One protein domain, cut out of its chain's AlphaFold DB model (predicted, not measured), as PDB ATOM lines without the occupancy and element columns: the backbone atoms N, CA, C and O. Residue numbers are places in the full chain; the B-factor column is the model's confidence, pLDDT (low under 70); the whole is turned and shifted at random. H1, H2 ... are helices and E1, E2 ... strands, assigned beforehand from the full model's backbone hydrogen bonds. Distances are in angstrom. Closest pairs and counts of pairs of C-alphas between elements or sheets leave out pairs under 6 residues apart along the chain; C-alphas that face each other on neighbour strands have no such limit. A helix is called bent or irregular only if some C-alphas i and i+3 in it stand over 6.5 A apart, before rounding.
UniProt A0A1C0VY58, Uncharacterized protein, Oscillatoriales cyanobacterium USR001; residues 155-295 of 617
ATOM      1  N   GLN A 155     176.831 148.928 201.915       80.94
ATOM      2  CA  GLN A 155     175.860 148.207 202.746       80.94
ATOM      3  C   GLN A 155     175.448 148.959 204.027       80.94
ATOM      4  O   GLN A 155     174.316 148.809 204.475       80.94
ATOM      5  N   ASP A 156     176.318 149.810 204.580       76.69
ATOM      6  CA  ASP A 156     176.038 150.606 205.784       76.69
ATOM      7  C   ASP A 156     175.402 151.960 205.441       76.69
ATOM      8  O   ASP A 156     174.667 152.548 206.243       76.69
ATOM      9  N   LEU A 157     175.675 152.467 204.236       84.62
ATOM     10  CA  LEU A 157     175.063 153.676 203.695       84.62
ATOM     11  C   LEU A 157     173.601 153.433 203.290       84.62
ATOM     12  O   LEU A 157     172.747 154.281 203.565       84.62
ATOM     13  N   ILE A 158     173.303 152.273 202.694       88.88
ATOM     14  CA  ILE A 158     171.961 151.872 202.242       88.88
ATOM     15  C   ILE A 158     170.863 152.111 203.300       88.88
ATOM     16  O   ILE A 158     169.935 152.873 203.011       88.88
ATOM     17  N   PRO A 159     170.930 151.543 204.525       79.56
ATOM     18  CA  PRO A 159     169.848 151.676 205.500       79.56
ATOM     19  C   PRO A 159     169.641 153.124 205.961       79.56
ATOM     20  O   PRO A 159     168.514 153.528 206.247       79.56
ATOM     21  N   ARG A 160     170.703 153.940 205.984       85.62
ATOM     22  CA  ARG A 160     170.606 155.367 206.332       85.62
ATOM     23  C   ARG A 160     169.855 156.143 205.258       85.62
ATOM     24  O   ARG A 160     168.961 156.921 205.582       85.62
ATOM     25  N   LEU A 161     170.200 155.918 203.991       92.19
ATOM     26  CA  LEU A 161     169.518 156.553 202.865       92.19
ATOM     27  C   LEU A 161     168.043 156.137 202.812       92.19
ATOM     28  O   LEU A 161     167.179 157.006 202.712       92.19
ATOM     29  N   LEU A 162     167.742 154.844 202.975       92.19
ATOM     30  CA  LEU A 162     166.363 154.347 203.042       92.19
ATOM     31  C   LEU A 162     165.562 154.997 204.175       92.19
ATOM     32  O   LEU A 162     164.419 155.385 203.951       92.19
ATOM     33  N   TRP A 163     166.155 155.184 205.356       85.50
ATOM     34  CA  TRP A 163     165.507 155.875 206.472       85.50
ATOM     35  C   TRP A 163     165.153 157.331 206.143       85.50
ATOM     36  O   TRP A 163     164.027 157.763 206.397       85.50
ATOM     37  N   TYR A 164     166.085 158.086 205.548       89.31
ATOM     38  CA  TYR A 164     165.823 159.469 205.141       89.31
ATOM     39  C   TYR A 164     164.691 159.560 204.114       89.31
ATOM     40  O   TYR A 164     163.881 160.484 204.184       89.31
ATOM     41  N   ILE A 165     164.600 158.599 203.196       95.38
ATOM     42  CA  ILE A 165     163.514 158.541 202.214       95.38
ATOM     43  C   ILE A 165     162.198 158.175 202.909       95.38
ATOM     44  O   ILE A 165     161.219 158.899 202.794       95.38
ATOM     45  N   ALA A 166     162.172 157.088 203.680       91.75
ATOM     46  CA  ALA A 166     160.964 156.570 204.315       91.75
ATOM     47  C   ALA A 166     160.299 157.574 205.265       91.75
ATOM     48  O   ALA A 166     159.078 157.706 205.278       91.75
ATOM     49  N   ARG A 167     161.089 158.314 206.051       89.75
ATOM     50  CA  ARG A 167     160.551 159.259 207.039       89.75
ATOM     51  C   ARG A 167     159.961 160.535 206.425       89.75
ATOM     52  O   ARG A 167     159.387 161.325 207.169       89.75
ATOM     53  N   SER A 168     160.130 160.782 205.120       92.44
ATOM     54  CA  SER A 168     159.677 162.039 204.512       92.44
ATOM     55  C   SER A 168     158.152 162.148 204.444       92.44
ATOM     56  O   SER A 168     157.614 163.246 204.552       92.44
ATOM     57  N   SER A 169     157.447 161.026 204.260       95.12
ATOM     58  CA  SER A 169     155.993 160.931 204.429       95.12
ATOM     59  C   SER A 169     155.535 159.469 204.496       95.12
ATOM     60  O   SER A 169     156.214 158.575 203.991       95.12
ATOM     61  N   ASP A 170     154.342 159.235 205.053       89.62
ATOM     62  CA  ASP A 170     153.693 157.912 205.056       89.62
ATOM     63  C   ASP A 170     153.534 157.335 203.637       89.62
ATOM     64  O   ASP A 170     153.788 156.158 203.391       89.62
ATOM     65  N   GLU A 171     153.186 158.180 202.665       95.06
ATOM     66  CA  GLU A 171     153.004 157.758 201.273       95.06
ATOM     67  C   GLU A 171     154.307 157.265 200.642       95.06
ATOM     68  O   GLU A 171     154.293 156.284 199.903       95.06
ATOM     69  N   ILE A 172     155.433 157.918 200.949       97.44
ATOM     70  CA  ILE A 172     156.748 157.500 200.459       97.44
ATOM     71  C   ILE A 172     157.156 156.165 201.077       97.44
ATOM     72  O   ILE A 172     157.609 155.286 200.346       97.44
ATOM     73  N   LEU A 173     156.944 155.975 202.383       93.56
ATOM     74  CA  LEU A 173     157.179 154.683 203.031       93.56
ATOM     75  C   LEU A 173     156.361 153.571 202.359       93.56
ATOM     76  O   LEU A 173     156.918 152.537 201.997       93.56
ATOM     77  N   ARG A 174     155.065 153.800 202.127       91.00
ATOM     78  CA  ARG A 174     154.190 152.821 201.462       91.00
ATOM     79  C   ARG A 174     154.630 152.526 200.027       91.00
ATOM     80  O   ARG A 174     154.581 151.380 199.592       91.00
ATOM     81  N   LEU A 175     155.096 153.534 199.288       96.25
ATOM     82  CA  LEU A 175     155.651 153.329 197.950       96.25
ATOM     83  C   LEU A 175     156.971 152.550 197.979       96.25
ATOM     84  O   LEU A 175     157.167 151.701 197.114       96.25
ATOM     85  N   LEU A 176     157.857 152.783 198.954       95.06
ATOM     86  CA  LEU A 176     159.087 151.995 199.122       95.06
ATOM     87  C   LEU A 176     158.785 150.511 199.362       95.06
ATOM     88  O   LEU A 176     159.514 149.648 198.875       95.06
ATOM     89  N   THR A 177     157.704 150.209 200.085       89.44
ATOM     90  CA  THR A 177     157.275 148.831 200.371       89.44
ATOM     91  C   THR A 177     156.472 148.193 199.236       89.44
ATOM     92  O   THR A 177     156.328 146.975 199.203       89.44
ATOM     93  N   GLY A 178     155.983 149.002 198.293       94.25
ATOM     94  CA  GLY A 178     155.131 148.575 197.188       94.25
ATOM     95  C   GLY A 178     153.641 148.762 197.480       94.25
ATOM     96  O   GLY A 178     153.176 148.516 198.592       94.25
ATOM     97  N   VAL A 179     152.890 149.197 196.466       94.81
ATOM     98  CA  VAL A 179     151.433 149.390 196.507       94.81
ATOM     99  C   VAL A 179     150.744 148.872 195.255       94.81
ATOM    100  O   VAL A 179     151.293 148.933 194.158       94.81
ATOM    101  N   GLU A 180     149.501 148.423 195.398       95.75
ATOM    102  CA  GLU A 180     148.680 148.060 194.246       95.75
ATOM    103  C   GLU A 180     148.430 149.272 193.343       95.75
ATOM    104  O   GLU A 180     148.009 150.348 193.792       95.75
ATOM    105  N   ALA A 181     148.668 149.076 192.051       96.88
ATOM    106  CA  ALA A 181     148.478 150.089 191.035       96.88
ATOM    107  C   ALA A 181     147.972 149.486 189.724       96.88
ATOM    108  O   ALA A 181     148.192 148.318 189.395       96.88
ATOM    109  N   LYS A 182     147.317 150.341 188.945       96.94
ATOM    110  CA  LYS A 182     147.003 150.120 187.539       96.94
ATOM    111  C   LYS A 182     147.969 150.960 186.719       96.94
ATOM    112  O   LYS A 182     148.075 152.170 186.932       96.94
ATOM    113  N   VAL A 183     148.664 150.319 185.791       96.62
ATOM    114  CA  VAL A 183     149.610 150.969 184.888       96.62
ATOM    115  C   VAL A 183     149.148 150.762 183.455       96.62
ATOM    116  O   VAL A 183     149.026 149.632 182.986       96.62
ATOM    117  N   LEU A 184     148.877 151.861 182.756       96.62
ATOM    118  CA  LEU A 184     148.650 151.872 181.319       96.62
ATOM    119  C   LEU A 184     149.996 152.084 180.633       96.62
ATOM    120  O   LEU A 184     150.556 153.183 180.672       96.62
ATOM    121  N   LEU A 185     150.511 151.018 180.025       93.75
ATOM    122  CA  LEU A 185     151.755 151.078 179.272       93.75
ATOM    123  C   LEU A 185     151.569 151.927 178.014       93.75
ATOM    124  O   LEU A 185     150.475 152.014 177.456       93.75
ATOM    125  N   SER A 186     152.669 152.461 177.496       89.44
ATOM    126  CA  SER A 186     152.720 153.230 176.247       89.44
ATOM    127  C   SER A 186     152.185 152.460 175.024       89.44
ATOM    128  O   SER A 186     151.842 153.057 174.008       89.44
ATOM    129  N   SER A 187     152.072 151.130 175.114       89.12
ATOM    130  CA  SER A 187     151.401 150.276 174.122       89.12
ATOM    131  C   SER A 187     149.869 150.405 174.118       89.12
ATOM    132  O   SER A 187     149.218 149.872 173.221       89.12
ATOM    133  N   GLY A 188     149.289 151.082 175.114       91.38
ATOM    134  CA  GLY A 188     147.848 151.211 175.336       91.38
ATOM    135  C   GLY A 188     147.225 150.058 176.127       91.38
ATOM    136  O   GLY A 188     146.008 150.029 176.292       91.38
ATOM    137  N   ILE A 189     148.023 149.104 176.619       91.50
ATOM    138  CA  ILE A 189     147.530 147.970 177.408       91.50
ATOM    139  C   ILE A 189     147.632 148.303 178.899       91.50
ATOM    140  O   ILE A 189     148.701 148.652 179.401       91.50
ATOM    141  N   GLY A 190     146.499 148.210 179.597       93.38
ATOM    142  CA  GLY A 190     146.413 148.386 181.044       93.38
ATOM    143  C   GLY A 190     146.745 147.095 181.783       93.38
ATOM    144  O   GLY A 190     146.173 146.045 181.491       93.38
ATOM    145  N   HIS A 191     147.633 147.185 182.764       95.12
ATOM    146  CA  HIS A 191     148.005 146.089 183.647       95.12
ATOM    147  C   HIS A 191     147.759 146.474 185.102       95.12
ATOM    148  O   HIS A 191     147.928 147.629 185.485       95.12
ATOM    149  N   GLN A 192     147.379 145.493 185.913       95.50
ATOM    150  CA  GLN A 192     147.329 145.617 187.365       95.50
ATOM    151  C   GLN A 192     148.528 144.881 187.971       95.50
ATOM    152  O   GLN A 192     149.022 143.902 187.394       95.50
ATOM    153  N   GLY A 193     149.048 145.422 189.066       94.81
ATOM    154  CA  GLY A 193     150.230 144.890 189.719       94.81
ATOM    155  C   GLY A 193     150.679 145.718 190.912       94.81
ATOM    156  O   GLY A 193     149.983 146.632 191.363       94.81
ATOM    157  N   MET A 194     151.882 145.419 191.387       94.75
ATOM    158  CA  MET A 194     152.536 146.108 192.491       94.75
ATOM    159  C   MET A 194     153.507 147.166 191.958       94.75
ATOM    160  O   MET A 194     154.473 146.838 191.270       94.75
ATOM    161  N   LEU A 195     153.265 148.432 192.288       96.44
ATOM    162  CA  LEU A 195     154.145 149.563 192.013       96.44
ATOM    163  C   LEU A 195     155.019 149.854 193.229       96.44
ATOM    164  O   LEU A 195     154.500 150.072 194.321       96.44
ATOM    165  N   ARG A 196     156.333 149.942 193.039       95.62
ATOM    166  CA  ARG A 196     157.290 150.242 194.108       95.62
ATOM    167  C   ARG A 196     158.191 151.410 193.728       95.62
ATOM    168  O   ARG A 196     158.728 151.441 192.624       95.62
ATOM    169  N   LEU A 197     158.397 152.339 194.658       97.44
ATOM    170  CA  LEU A 197     159.446 153.352 194.561       97.44
ATOM    171  C   LEU A 197     160.808 152.675 194.719       97.44
ATOM    172  O   LEU A 197     161.118 152.106 195.762       97.44
ATOM    173  N   THR A 198     161.628 152.769 193.685       97.19
ATOM    174  CA  THR A 198     162.993 152.254 193.661       97.19
ATOM    175  C   THR A 198     163.949 153.421 193.888       97.19
ATOM    176  O   THR A 198     164.054 154.323 193.054       97.19
ATOM    177  N   ALA A 199     164.641 153.420 195.025       97.38
ATOM    178  CA  ALA A 199     165.701 154.379 195.314       97.38
ATOM    179  C   ALA A 199     167.030 153.828 194.790       97.38
ATOM    180  O   ALA A 199     167.459 152.754 195.204       97.38
ATOM    181  N   ILE A 200     167.660 154.543 193.862       97.81
ATOM    182  CA  ILE A 200     168.805 154.050 193.096       97.81
ATOM    183  C   ILE A 200     170.024 154.895 193.423       97.81
ATOM    184  O   ILE A 200     170.064 156.086 193.103       97.81
ATOM    185  N   LEU A 201     171.039 154.268 194.006       96.94
ATOM    186  CA  LEU A 201     172.343 154.882 194.200       96.94
ATOM    187  C   LEU A 201     173.223 154.547 193.000       96.94
ATOM    188  O   LEU A 201     173.466 153.379 192.713       96.94
ATOM    189  N   THR A 202     173.661 155.574 192.284       96.06
ATOM    190  CA  THR A 202     174.502 155.458 191.092       96.06
ATOM    191  C   THR A 202     175.856 156.079 191.370       96.06
ATOM    192  O   THR A 202     175.932 157.146 191.975       96.06
ATOM    193  N   LEU A 203     176.916 155.434 190.902       93.31
ATOM    194  CA  LEU A 203     178.251 155.994 190.875       93.31
ATOM    195  C   LEU A 203     178.743 156.090 189.430       93.31
ATOM    196  O   LEU A 203     178.861 155.090 188.718       93.31
ATOM    197  N   ASP A 204     179.053 157.316 189.025       92.50
ATOM    198  CA  ASP A 204     179.602 157.637 187.713       92.50
ATOM    199  C   ASP A 204     181.122 157.406 187.695       92.50
ATOM    200  O   ASP A 204     181.911 158.305 187.989       92.50
ATOM    201  N   ILE A 205     181.514 156.165 187.411       88.44
ATOM    202  CA  ILE A 205     182.889 155.703 187.158       88.44
ATOM    203  C   ILE A 205     182.950 155.068 185.752       88.44
ATOM    204  O   ILE A 205     181.895 154.819 185.164       88.44
ATOM    205  N   PRO A 206     184.137 154.776 185.173       86.56
ATOM    206  CA  PRO A 206     184.248 154.279 183.792       86.56
ATOM    207  C   PRO A 206     183.368 153.061 183.468       86.56
ATOM    208  O   PRO A 206     182.908 152.909 182.336       86.56
ATOM    209  N   THR A 207     183.110 152.211 184.463       85.06
ATOM    210  CA  THR A 207     182.076 151.174 184.435       85.06
ATOM    211  C   THR A 207     180.947 151.577 185.381       85.06
ATOM    212  O   THR A 207     181.040 151.266 186.568       85.06
ATOM    213  N   PRO A 208     179.907 152.287 184.900       85.25
ATOM    214  CA  PRO A 208     178.900 152.878 185.770       85.25
ATOM    215  C   PRO A 208     178.265 151.812 186.656       85.25
ATOM    216  O   PRO A 208     177.797 150.773 186.182       85.25
ATOM    217  N   TRP A 209     178.272 152.088 187.953       90.50
ATOM    218  CA  TRP A 209     177.749 151.198 188.973       90.50
ATOM    219  C   TRP A 209     176.433 151.770 189.489       90.50
ATOM    220  O   TRP A 209     176.313 152.973 189.709       90.50
ATOM    221  N   SER A 210     175.420 150.922 189.653       94.62
ATOM    222  CA  SER A 210     174.140 151.341 190.218       94.62
ATOM    223  C   SER A 210     173.510 150.220 191.021       94.62
ATOM    224  O   SER A 210     173.604 149.044 190.653       94.62
ATOM    225  N   ILE A 211     172.856 150.601 192.112       95.25
ATOM    226  CA  ILE A 211     172.213 149.670 193.023       95.25
ATOM    227  C   ILE A 211     170.870 150.216 193.491       95.25
ATOM    228  O   ILE A 211     170.739 151.386 193.846       95.25
ATOM    229  N   ASP A 212     169.862 149.357 193.479       96.00
ATOM    230  CA  ASP A 212     168.611 149.583 194.186       96.00
ATOM    231  C   ASP A 212     168.856 149.378 195.682       96.00
ATOM    232  O   ASP A 212     169.206 148.282 196.121       96.00
ATOM    233  N   LEU A 213     168.651 150.438 196.464       95.00
ATOM    234  CA  LEU A 213     168.884 150.433 197.904       95.00
ATOM    235  C   LEU A 213     168.048 149.372 198.631       95.00
ATOM    236  O   LEU A 213     168.509 148.816 199.620       95.00
ATOM    237  N   ALA A 214     166.828 149.082 198.170       90.50
ATOM    238  CA  ALA A 214     165.938 148.153 198.864       90.50
ATOM    239  C   ALA A 214     166.295 146.681 198.602       90.50
ATOM    240  O   ALA A 214     166.075 145.834 199.464       90.50
ATOM    241  N   THR A 215     166.823 146.364 197.416       89.19
ATOM    242  CA  THR A 215     167.100 144.971 197.009       89.19
ATOM    243  C   THR A 215     168.577 144.624 196.962       89.19
ATOM    244  O   THR A 215     168.908 143.443 196.854       89.19
ATOM    245  N   ASN A 216     169.464 145.620 197.026       89.25
ATOM    246  CA  ASN A 216     170.900 145.460 196.821       89.25
ATOM    247  C   ASN A 216     171.238 144.814 195.455       89.25
ATOM    248  O   ASN A 216     172.255 144.140 195.306       89.25
ATOM    249  N   GLN A 217     170.363 144.984 194.456       90.12
ATOM    250  CA  GLN A 217     170.531 144.478 193.090       90.12
ATOM    251  C   GLN A 217     170.621 145.631 192.095       90.12
ATOM    252  O   GLN A 217     170.250 146.766 192.396       90.12
ATOM    253  N   SER A 218     171.082 145.346 190.875       91.06
ATOM    254  CA  SER A 218     171.001 146.325 189.793       91.06
ATOM    255  C   SER A 218     169.543 146.747 189.574       91.06
ATOM    256  O   SER A 218     168.663 145.877 189.510       91.06
ATOM    257  N   PRO A 219     169.274 148.056 189.452       91.69
ATOM    258  CA  PRO A 219     167.922 148.561 189.306       91.69
ATOM    259  C   PRO A 219     167.266 147.987 188.048       91.69
ATOM    260  O   PRO A 219     167.841 147.990 186.957       91.69
ATOM    261  N   ARG A 220     166.038 147.497 188.204       85.19
ATOM    262  CA  ARG A 220     165.186 147.047 187.104       85.19
ATOM    263  C   ARG A 220     164.226 148.190 186.801       85.19
ATOM    264  O   ARG A 220     163.330 148.456 187.592       85.19
ATOM    265  N   SER A 221     164.443 148.919 185.711       76.19
ATOM    266  CA  SER A 221     163.447 149.894 185.254       76.19
ATOM    267  C   SER A 221     162.566 149.226 184.210       76.19
ATOM    268  O   SER A 221     163.040 148.879 183.128       76.19
ATOM    269  N   CYS A 222     161.298 149.009 184.555       78.62
ATOM    270  CA  CYS A 222     160.337 148.332 183.680       78.62
ATOM    271  C   CYS A 222     159.345 149.299 183.014       78.62
ATOM    272  O   CYS A 222     158.669 148.917 182.062       78.62
ATOM    273  N   LEU A 223     159.252 150.541 183.504       92.69
ATOM    274  CA  LEU A 223     158.259 151.521 183.060       92.69
ATOM    275  C   LEU A 223     158.884 152.655 182.242       92.69
ATOM    276  O   LEU A 223     159.906 153.227 182.631       92.69
ATOM    277  N   ASN A 224     158.225 153.048 181.156       95.50
ATOM    278  CA  ASN A 224     158.566 154.246 180.394       95.50
ATOM    279  C   ASN A 224     158.049 155.498 181.110       95.50
ATOM    280  O   ASN A 224     157.054 155.458 181.831       95.50
ATOM    281  N   LEU A 225     158.705 156.637 180.888       96.19
ATOM    282  CA  LEU A 225     158.348 157.907 181.537       96.19
ATOM    283  C   LEU A 225     156.908 158.367 181.248       96.19
ATOM    284  O   LEU A 225     156.303 159.032 182.095       96.19
ATOM    285  N   ASP A 226     156.379 157.984 180.085       96.88
ATOM    286  CA  ASP A 226     155.037 158.333 179.612       96.88
ATOM    287  C   ASP A 226     153.957 157.323 180.034       96.88
ATOM    288  O   ASP A 226     152.771 157.576 179.815       96.88
ATOM    289  N   ASP A 227     154.337 156.205 180.665       96.50
ATOM    290  CA  ASP A 227     153.367 155.242 181.185       96.50
ATOM    291  C   ASP A 227     152.514 155.913 182.276       96.50
ATOM    292  O   ASP A 227     153.015 156.675 183.114       96.50
ATOM    293  N   ILE A 228     151.207 155.647 182.248       97.75
ATOM    294  CA  ILE A 228     150.240 156.281 183.149       97.75
ATOM    295  C   ILE A 228     149.986 155.357 184.332       97.75
ATOM    296  O   ILE A 228     149.587 154.209 184.162       97.75
ATOM    297  N   ILE A 229     150.179 155.882 185.535       97.81
ATOM    298  CA  ILE A 229     150.076 155.171 186.805       97.81
ATOM    299  C   ILE A 229     148.867 155.701 187.576       97.81
ATOM    300  O   ILE A 229     148.658 156.913 187.665       97.81
ATOM    301  N   GLN A 230     148.095 154.792 188.167       97.56
ATOM    302  CA  GLN A 230     147.027 155.100 189.110       97.56
ATOM    303  C   GLN A 230     147.051 154.108 190.278       97.56
ATOM    304  O   GLN A 230     147.075 152.899 190.068       97.56
ATOM    305  N   CYS A 231     146.998 154.617 191.504       96.06
ATOM    306  CA  CYS A 231     146.985 153.839 192.739       96.06
ATOM    307  C   CYS A 231     145.648 154.045 193.457       96.06
ATOM    308  O   CYS A 231     145.235 155.182 193.675       96.06
ATOM    309  N   ASP A 232     144.987 152.976 193.894       85.69
ATOM    310  CA  ASP A 232     143.667 153.114 194.531       85.69
ATOM    311  C   ASP A 232     143.778 153.617 195.996       85.69
ATOM    312  O   ASP A 232     142.882 154.302 196.501       85.69
ATOM    313  N   ASN A 233     144.920 153.366 196.660       86.00
ATOM    314  CA  ASN A 233     145.089 153.529 198.114       86.00
ATOM    315  C   ASN A 233     146.134 154.575 198.566       86.00
ATOM    316  O   ASN A 233     146.427 154.642 199.762       86.00
ATOM    317  N   ILE A 234     146.704 155.382 197.664       90.75
ATOM    318  CA  ILE A 234     147.659 156.466 197.988       90.75
ATOM    319  C   ILE A 234     147.176 157.775 197.368       90.75
ATOM    320  O   ILE A 234     146.775 157.776 196.207       90.75
ATOM    321  N   TYR A 235     147.234 158.895 198.106       92.06
ATOM    322  CA  TYR A 235     146.776 160.185 197.578       92.06
ATOM    323  C   TYR A 235     147.695 160.707 196.475       92.06
ATOM    324  O   TYR A 235     147.185 161.220 195.477       92.06
ATOM    325  N   LEU A 236     149.009 160.510 196.608       92.38
ATOM    326  CA  LEU A 236     150.017 160.938 195.632       92.38
ATOM    327  C   LEU A 236     149.717 160.520 194.182       92.38
ATOM    328  O   LEU A 236     149.917 161.317 193.271       92.38
ATOM    329  N   CYS A 237     149.212 159.299 193.977       92.69
ATOM    330  CA  CYS A 237     148.867 158.735 192.668       92.69
ATOM    331  C   CYS A 237     147.399 158.287 192.582       92.69
ATOM    332  O   CYS A 237     147.067 157.407 191.792       92.69
ATOM    333  N   ARG A 238     146.498 158.895 193.372       93.38
ATOM    334  CA  ARG A 238     145.059 158.563 193.343       93.38
ATOM    335  C   ARG A 238     144.422 158.840 191.985       93.38
ATOM    336  O   ARG A 238     143.501 158.144 191.560       93.38
ATOM    337  N   TYR A 239     144.908 159.886 191.332       95.88
ATOM    338  CA  TYR A 239     144.531 160.260 189.980       95.88
ATOM    339  C   TYR A 239     145.599 159.782 189.006       95.88
ATOM    340  O   TYR A 239     146.789 159.822 189.322       95.88
ATOM    341  N   SER A 240     145.165 159.363 187.820       96.00
ATOM    342  CA  SER A 240     146.057 158.910 186.758       96.00
ATOM    343  C   SER A 240     147.077 159.996 186.414       96.00
ATOM    344  O   SER A 240     146.712 161.128 186.092       96.00
ATOM    345  N   MET A 241     148.360 159.653 186.473       97.75
ATOM    346  CA  MET A 241     149.449 160.565 186.136       97.75
ATOM    347  C   MET A 241     150.598 159.819 185.465       97.75
ATOM    348  O   MET A 241     150.753 158.618 185.653       97.75
ATOM    349  N   THR A 242     151.411 160.523 184.683       97.81
ATOM    350  CA  THR A 242     152.598 159.912 184.075       97.81
ATOM    351  C   THR A 242     153.632 159.569 185.143       97.81
ATOM    352  O   THR A 242     153.769 160.282 186.146       97.81
ATOM    353  N   LYS A 243     154.414 158.514 184.898       96.62
ATOM    354  CA  LYS A 243     155.566 158.147 185.729       96.62
ATOM    355  C   LYS A 243     156.493 159.337 185.983       96.62
ATOM    356  O   LYS A 243     156.900 159.557 187.122       96.62
ATOM    357  N   GLN A 244     156.774 160.143 184.957       97.38
ATOM    358  CA  GLN A 244     157.611 161.336 185.098       97.38
ATOM    359  C   GLN A 244     157.073 162.316 186.153       97.38
ATOM    360  O   GLN A 244     157.823 162.773 187.014       97.38
ATOM    361  N   ASN A 245     155.774 162.624 186.117       97.69
ATOM    362  CA  ASN A 245     155.173 163.546 187.081       97.69
ATOM    363  C   ASN A 245     155.186 162.959 188.498       97.69
ATOM    364  O   ASN A 245     155.405 163.689 189.465       97.69
ATOM    365  N   LEU A 246     154.986 161.643 188.624       97.62
ATOM    366  CA  LEU A 246     155.032 160.957 189.912       97.62
ATOM    367  C   LEU A 246     156.441 160.996 190.523       97.62
ATOM    368  O   LEU A 246     156.575 161.268 191.717       97.62
ATOM    369  N   ILE A 247     157.491 160.800 189.715       97.62
ATOM    370  CA  ILE A 247     158.892 160.939 190.146       97.62
ATOM    371  C   ILE A 247     159.158 162.356 190.663       97.62
ATOM    372  O   ILE A 247     159.729 162.516 191.741       97.62
ATOM    373  N   GLU A 248     158.730 163.390 189.939       97.38
ATOM    374  CA  GLU A 248     158.980 164.778 190.345       97.38
ATOM    375  C   GLU A 248     158.219 165.168 191.622       97.38
ATOM    376  O   GLU A 248     158.787 165.812 192.509       97.38
ATOM    377  N   HIS A 249     156.970 164.719 191.787       97.56
ATOM    378  CA  HIS A 249     156.239 164.903 193.045       97.56
ATOM    379  C   HIS A 249     156.894 164.148 194.210       97.56
ATOM    380  O   HIS A 249     157.040 164.708 195.296       97.56
ATOM    381  N   THR A 250     157.340 162.911 193.975       97.06
ATOM    382  CA  THR A 250     158.033 162.086 194.976       97.06
ATOM    383  C   THR A 250     159.323 162.751 195.440       97.06
ATOM    384  O   THR A 250     159.524 162.940 196.639       97.06
ATOM    385  N   LYS A 251     160.164 163.197 194.496       97.06
ATOM    386  CA  LYS A 251     161.378 163.960 194.801       97.06
ATOM    387  C   LYS A 251     161.048 165.171 195.657       97.06
ATOM    388  O   LYS A 251     161.707 165.380 196.665       97.06
ATOM    389  N   LYS A 252     160.033 165.957 195.292       97.00
ATOM    390  CA  LYS A 252     159.647 167.143 196.062       97.00
ATOM    391  C   LYS A 252     159.292 166.800 197.513       97.00
ATOM    392  O   LYS A 252     159.837 167.424 198.414       97.00
ATOM    393  N   ILE A 253     158.454 165.786 197.740       97.06
ATOM    394  CA  ILE A 253     158.070 165.346 199.093       97.06
ATOM    395  C   ILE A 253     159.299 164.917 199.904       97.06
ATOM    396  O   ILE A 253     159.444 165.317 201.057       97.06
ATOM    397  N   ILE A 254     160.206 164.149 199.295       96.75
ATOM    398  CA  ILE A 254     161.436 163.690 199.954       96.75
ATOM    399  C   ILE A 254     162.335 164.872 200.324       96.75
ATOM    400  O   ILE A 254     162.830 164.935 201.448       96.75
ATOM    401  N   LYS A 255     162.515 165.830 199.407       96.12
ATOM    402  CA  LYS A 255     163.312 167.041 199.646       96.12
ATOM    403  C   LYS A 255     162.742 167.893 200.777       96.12
ATOM    404  O   LYS A 255     163.501 168.363 201.618       96.12
ATOM    405  N   ASP A 256     161.423 168.063 200.800       94.56
ATOM    406  CA  ASP A 256     160.736 168.868 201.810       94.56
ATOM    407  C   ASP A 256     160.754 168.179 203.193       94.56
ATOM    408  O   ASP A 256     160.852 168.859 204.215       94.56
ATOM    409  N   GLY A 257     160.692 166.839 203.244       91.31
ATOM    410  CA  GLY A 257     160.669 166.060 204.490       91.31
ATOM    411  C   GLY A 257     162.040 165.679 205.070       91.31
ATOM    412  O   GLY A 257     162.154 165.489 206.280       91.31
ATOM    413  N   SER A 258     163.078 165.574 204.235       93.00
ATOM    414  CA  SER A 258     164.428 165.134 204.624       93.00
ATOM    415  C   SER A 258     165.510 165.918 203.863       93.00
ATOM    416  O   SER A 258     166.134 165.376 202.946       93.00
ATOM    417  N   PRO A 259     165.776 167.187 204.221       87.38
ATOM    418  CA  PRO A 259     166.734 168.032 203.502       87.38
ATOM    419  C   PRO A 259     168.175 167.495 203.520       87.38
ATOM    420  O   PRO A 259     168.966 167.831 202.645       87.38
ATOM    421  N   GLU A 260     168.537 166.629 204.466       87.06
ATOM    422  CA  GLU A 260     169.874 166.030 204.583       87.06
ATOM    423  C   GLU A 260     170.218 165.125 203.394       87.06
ATOM    424  O   GLU A 260     171.387 164.953 203.053       87.06
ATOM    425  N   ILE A 261     169.202 164.574 202.723       92.81
ATOM    426  CA  ILE A 261     169.400 163.689 201.574       92.81
ATOM    427  C   ILE A 261     169.780 164.454 200.298       92.81
ATOM    428  O   ILE A 261     170.247 163.852 199.329       92.81
ATOM    429  N   MET A 262     169.624 165.783 200.302       91.31
ATOM    430  CA  MET A 262     169.929 166.654 199.165       91.31
ATOM    431  C   MET A 262     171.349 166.472 198.649       91.31
ATOM    432  O   MET A 262     171.551 166.473 197.439       91.31
ATOM    433  N   PHE A 263     172.302 166.230 199.552       88.31
ATOM    434  CA  PHE A 263     173.698 165.982 199.201       88.31
ATOM    435  C   PHE A 263     173.860 164.839 198.189       88.31
ATOM    436  O   PHE A 263     174.664 164.936 197.267       88.31
ATOM    437  N   PHE A 264     173.063 163.776 198.322       92.69
ATOM    438  CA  PHE A 264     173.100 162.639 197.406       92.69
ATOM    439  C   PHE A 264     172.255 162.882 196.154       92.69
ATOM    440  O   PHE A 264     172.627 162.434 195.074       92.69
ATOM    441  N   ILE A 265     171.146 163.619 196.267       93.31
ATOM    442  CA  ILE A 265     170.308 163.971 195.107       93.31
ATOM    443  C   ILE A 265     171.053 164.920 194.147       93.31
ATOM    444  O   ILE A 265     170.830 164.876 192.941       93.31
ATOM    445  N   GLU A 266     171.945 165.773 194.655       91.31
ATOM    446  CA  GLU A 266     172.670 166.792 193.876       91.31
ATOM    447  C   GLU A 266     174.024 166.332 193.313       91.31
ATOM    448  O   GLU A 266     174.786 167.164 192.823       91.31
ATOM    449  N   ARG A 267     174.298 165.019 193.306       90.75
ATOM    450  CA  ARG A 267     175.563 164.407 192.857       90.75
ATOM    451  C   ARG A 267     176.757 164.803 193.731       90.75
ATOM    452  O   ARG A 267     177.451 165.790 193.488       90.75
ATOM    453  N   ALA A 268     177.044 163.975 194.725       88.38
ATOM    454  CA  ALA A 268     178.196 164.122 195.600       88.38
ATOM    455  C   ALA A 268     179.477 163.590 194.943       88.38
ATOM    456  O   ALA A 268     179.454 162.555 194.289       88.38
ATOM    457  N   LYS A 269     180.626 164.235 195.159       90.25
ATOM    458  CA  LYS A 269     181.921 163.645 194.777       90.25
ATOM    459  C   LYS A 269     182.288 162.528 195.753       90.25
ATOM    460  O   LYS A 269     182.196 162.740 196.961       90.25
ATOM    461  N   ALA A 270     182.718 161.380 195.239       89.81
ATOM    462  CA  ALA A 270     183.114 160.228 196.044       89.81
ATOM    463  C   ALA A 270     184.252 159.438 195.381       89.81
ATOM    464  O   ALA A 270     184.464 159.521 194.170       89.81
ATOM    465  N   GLU A 271     184.960 158.651 196.185       86.75
ATOM    466  CA  GLU A 271     185.944 157.671 195.731       86.75
ATOM    467  C   GLU A 271     185.411 156.268 196.036       86.75
ATOM    468  O   GLU A 271     184.909 156.019 197.135       86.75
ATOM    469  N   LEU A 272     185.487 155.369 195.054       86.50
ATOM    470  CA  LEU A 272     185.061 153.979 195.168       86.50
ATOM    471  C   LEU A 272     186.260 153.049 195.102       86.50
ATOM    472  O   LEU A 272     187.046 153.111 194.164       86.50
ATOM    473  N   LEU A 273     186.355 152.153 196.072       86.12
ATOM    474  CA  LEU A 273     187.283 151.038 196.064       86.12
ATOM    475  C   LEU A 273     186.494 149.750 195.783       86.12
ATOM    476  O   LEU A 273     185.501 149.458 196.443       86.12
ATOM    477  N   GLU A 274     186.904 148.985 194.777       82.12
ATOM    478  CA  GLU A 274     186.420 147.614 194.574       82.12
ATOM    479  C   GLU A 274     187.503 146.631 195.058       82.12
ATOM    480  O   GLU A 274     188.689 146.967 195.010       82.12
ATOM    481  N   PRO A 275     187.161 145.416 195.526       79.44
ATOM    482  CA  PRO A 275     188.147 144.427 195.918       79.44
ATOM    483  C   PRO A 275     189.047 144.121 194.740       79.44
ATOM    484  O   PRO A 275     188.584 143.946 193.614       79.44
ATOM    485  N   ASP A 276     190.342 144.075 195.025       85.50
ATOM    486  CA  ASP A 276     191.385 143.836 194.034       85.50
ATOM    487  C   ASP A 276     191.499 144.920 192.941       85.50
ATOM    488  O   ASP A 276     192.175 144.697 191.935       85.50
ATOM    489  N   GLN A 277     190.894 146.100 193.132       85.12
ATOM    490  CA  GLN A 277     191.056 147.264 192.253       85.12
ATOM    491  C   GLN A 277     191.609 148.490 192.991       85.12
ATOM    492  O   GLN A 277     191.614 148.551 194.220       85.12
ATOM    493  N   ASP A 278     192.079 149.467 192.213       87.75
ATOM    494  CA  ASP A 278     192.484 150.785 192.704       87.75
ATOM    495  C   ASP A 278     191.262 151.675 193.006       87.75
ATOM    496  O   ASP A 278     190.140 151.388 192.584       87.75
ATOM    497  N   TRP A 279     191.483 152.782 193.721       87.69
ATOM    498  CA  TRP A 279     190.455 153.795 193.968       87.69
ATOM    499  C   TRP A 279     190.019 154.491 192.673       87.69
ATOM    500  O   TRP A 279     190.841 155.020 191.920       87.69
ATOM    501  N   HIS A 280     188.707 154.560 192.457       87.25
ATOM    502  CA  HIS A 280     188.074 155.239 191.330       87.25
ATOM    503  C   HIS A 280     187.324 156.481 191.802       87.25
ATOM    504  O   HIS A 280     186.421 156.404 192.630       87.25
ATOM    505  N   PHE A 281     187.657 157.638 191.239       90.06
ATOM    506  CA  PHE A 281     186.960 158.894 191.514       90.06
ATOM    507  C   PHE A 281     185.691 158.988 190.668       90.06
ATOM    508  O   PHE A 281     185.744 158.798 189.453       90.06
ATOM    509  N   GLY A 282     184.570 159.340 191.294       91.44
ATOM    510  CA  GLY A 282     183.288 159.459 190.611       91.44
ATOM    511  C   GLY A 282     182.315 160.411 191.294       91.44
ATOM    512  O   GLY A 282     182.619 161.051 192.306       91.44
ATOM    513  N   ASN A 283     181.119 160.507 190.717       93.56
ATOM    514  CA  ASN A 283     179.999 161.220 191.324       93.56
ATOM    515  C   ASN A 283     178.952 160.213 191.799       93.56
ATOM    516  O   ASN A 283     178.469 159.403 191.011       93.56
ATOM    517  N   LEU A 284     178.614 160.275 193.081       94.31
ATOM    518  CA  LEU A 284     177.579 159.496 193.736       94.31
ATOM    519  C   LEU A 284     176.245 160.248 193.663       94.31
ATOM    520  O   LEU A 284     176.122 161.360 194.175       94.31
ATOM    521  N   GLU A 285     175.241 159.642 193.046       96.50
ATOM    522  CA  GLU A 285     173.916 160.219 192.829       96.50
ATOM    523  C   GLU A 285     172.834 159.297 193.387       96.50
ATOM    524  O   GLU A 285     172.760 158.123 193.025       96.50
ATOM    525  N   LEU A 286     171.962 159.833 194.236       97.50
ATOM    526  CA  LEU A 286     170.718 159.182 194.614       97.50
ATOM    527  C   LEU A 286     169.600 159.661 193.689       97.50
ATOM    528  O   LEU A 286     169.194 160.823 193.715       97.50
ATOM    529  N   SER A 287     169.078 158.733 192.901       97.06
ATOM    530  CA  SER A 287     167.951 158.947 192.004       97.06
ATOM    531  C   SER A 287     166.757 158.087 192.421       97.06
ATOM    532  O   SER A 287     166.862 157.199 193.267       97.06
ATOM    533  N   PHE A 288     165.595 158.389 191.849       97.00
ATOM    534  CA  PHE A 288     164.338 157.726 192.172       97.00
ATOM    535  C   PHE A 288     163.654 157.291 190.892       97.00
ATOM    536  O   PHE A 288     163.548 158.075 189.946       97.00
ATOM    537  N   ASP A 289     163.173 156.059 190.900       97.00
ATOM    538  CA  ASP A 289     162.425 155.466 189.807       97.00
ATOM    539  C   ASP A 289     161.257 154.627 190.349       97.00
ATOM    540  O   ASP A 289     161.093 154.485 191.558       97.00
ATOM    541  N   PHE A 290     160.442 154.060 189.467       96.50
ATOM    542  CA  PHE A 290     159.382 153.127 189.832       96.50
ATOM    543  C   PHE A 290     159.549 151.800 189.105       96.50
ATOM    544  O   PHE A 290     159.650 151.766 187.874       96.50
ATOM    545  N   ASP A 291     159.543 150.723 189.888       94.75
ATOM    546  CA  ASP A 291     159.426 149.360 189.386       94.75
ATOM    547  C   ASP A 291     157.966 148.900 189.481       94.75
ATOM    548  O   ASP A 291     157.216 149.337 190.360       94.75
ATOM    549  N   PHE A 292     157.556 148.041 188.551       95.12
ATOM    550  CA  PHE A 292     156.195 147.533 188.475       95.12
ATOM    551  C   PHE A 292     156.192 146.044 188.166       95.12
ATOM    552  O   PHE A 292     156.659 145.605 187.114       95.12
ATOM    553  N   ILE A 293     155.624 145.276 189.087       92.88
ATOM    554  CA  ILE A 293     155.505 143.827 188.986       92.88
ATOM    555  C   ILE A 293     154.051 143.525 188.653       92.88
ATOM    556  O   ILE A 293     153.166 143.764 189.469       92.88
ATOM    557  N   THR A 294     153.796 143.027 187.446       92.50
ATOM    558  CA  THR A 294     152.445 142.647 187.024       92.50
ATOM    559  C   THR A 294     151.967 141.414 187.787       92.50
ATOM    560  O   THR A 294     152.739 140.491 188.043       92.50
ATOM    561  N   ASP A 295     150.666 141.338 188.073       83.81
ATOM    562  CA  ASP A 295     150.065 140.180 188.762       83.81
ATOM    563  C   ASP A 295     150.070 138.890 187.909       83.81
ATOM    564  O   ASP A 295     149.700 137.806 188.364       83.81
TER     565      ASP A 295
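This is residues 155 to 295 of the 617 residues of an uncharacterized protein of Oscillatoriales cyanobacterium USR001 (UniProt A0A1C0VY58). Two long, bent strands, E2 and E6, run side by side as the spine of a strongly twisted sheet, with E1 and E4 at one end, E5 at the other and E3 beside E2. Four helices gather along this spine, H1 over E2, H3 over E6, and H2 and H4 beside the strands. The printed part has 141 residues, with H1 H2 E1 E2 E3 E4 H3 H4 E5 E6 in chain order; the class is mixed, and the branched sheet's neighbour pairs are antiparallel. It is compact, with a radius of gyration of the C-alphas of 15.8 A, and spans 48 by 31 by 20 A, only just elongated.

Start with H1, residues 155 to 166, whose residues 165 to 166 alone touch H2, residues 170 to 177, only at the corner; the closest C-alphas, of Ala 166 and Leu 173, are 4.4 A apart. Next, E1, residues 179 to 184, and E2, residues 190 to 204, form a hairpin, with N 181 and O 193 2.9 A apart. E2 and E3, residues 209 to 212, form another, with N 201 and O 211 at 2.9 A; E1 E2 E3 are a meander, each strand the antiparallel neighbour of the one before. E4, residues 228 to 231, is antiparallel to E1, with N 182 and O 230 at 2.8 A, and completes a Greek key, the meander's first strand pairing with the fourth. H2 stands at the sheet's level, C-alphas 176 and 197 being 4.8 A apart. H3, residues 243 to 257, is over E6, residues 280 to 294, at a height of 9.0 A, with C-alphas 247 and 289 closest at 6.5 A. H4, residues 259 to 265, is only just irregular, C-alphas 260 and 263 being 6.6 A apart, and is on the same face as H1. H1 touches H4 with residues 161 to 165 alone, C-alphas 164 and 261 being closest at 6.6 A. E5, residues 268 to 272, and E6 form a hairpin, with N 270 and O 282 at 3.0 A; on E6's other side is E2, with N 198 and O 289 at 2.8 A. O i to N i+4 pairs are within hydrogen-bond range throughout H2 and H3, in 6 of 8 in H1 and in 1 of 3 in H4, where 3 of 4 O i to N i+3 pairs are.

Find C-alpha 155 at (175.860, 148.207, 202.746); from there H1 runs 17.2 A. H3 runs 21.0 A from C-alpha 243 at (155.566, 158.147, 185.729). E2 spans 35.1 A and bends by 82 degrees at residue 193; E6 spans 38.0 A, bends by 69 degrees at residue 283 and ends with C-alpha 294 at (152.445, 142.647, 187.024).

Look to Tyr 239 and Asp 276 for the C-alphas farthest apart, 49.8 A. The links E3 to E4 and E4 to H3 are long. The printed part has no cut, and no printed residue is under pLDDT 70.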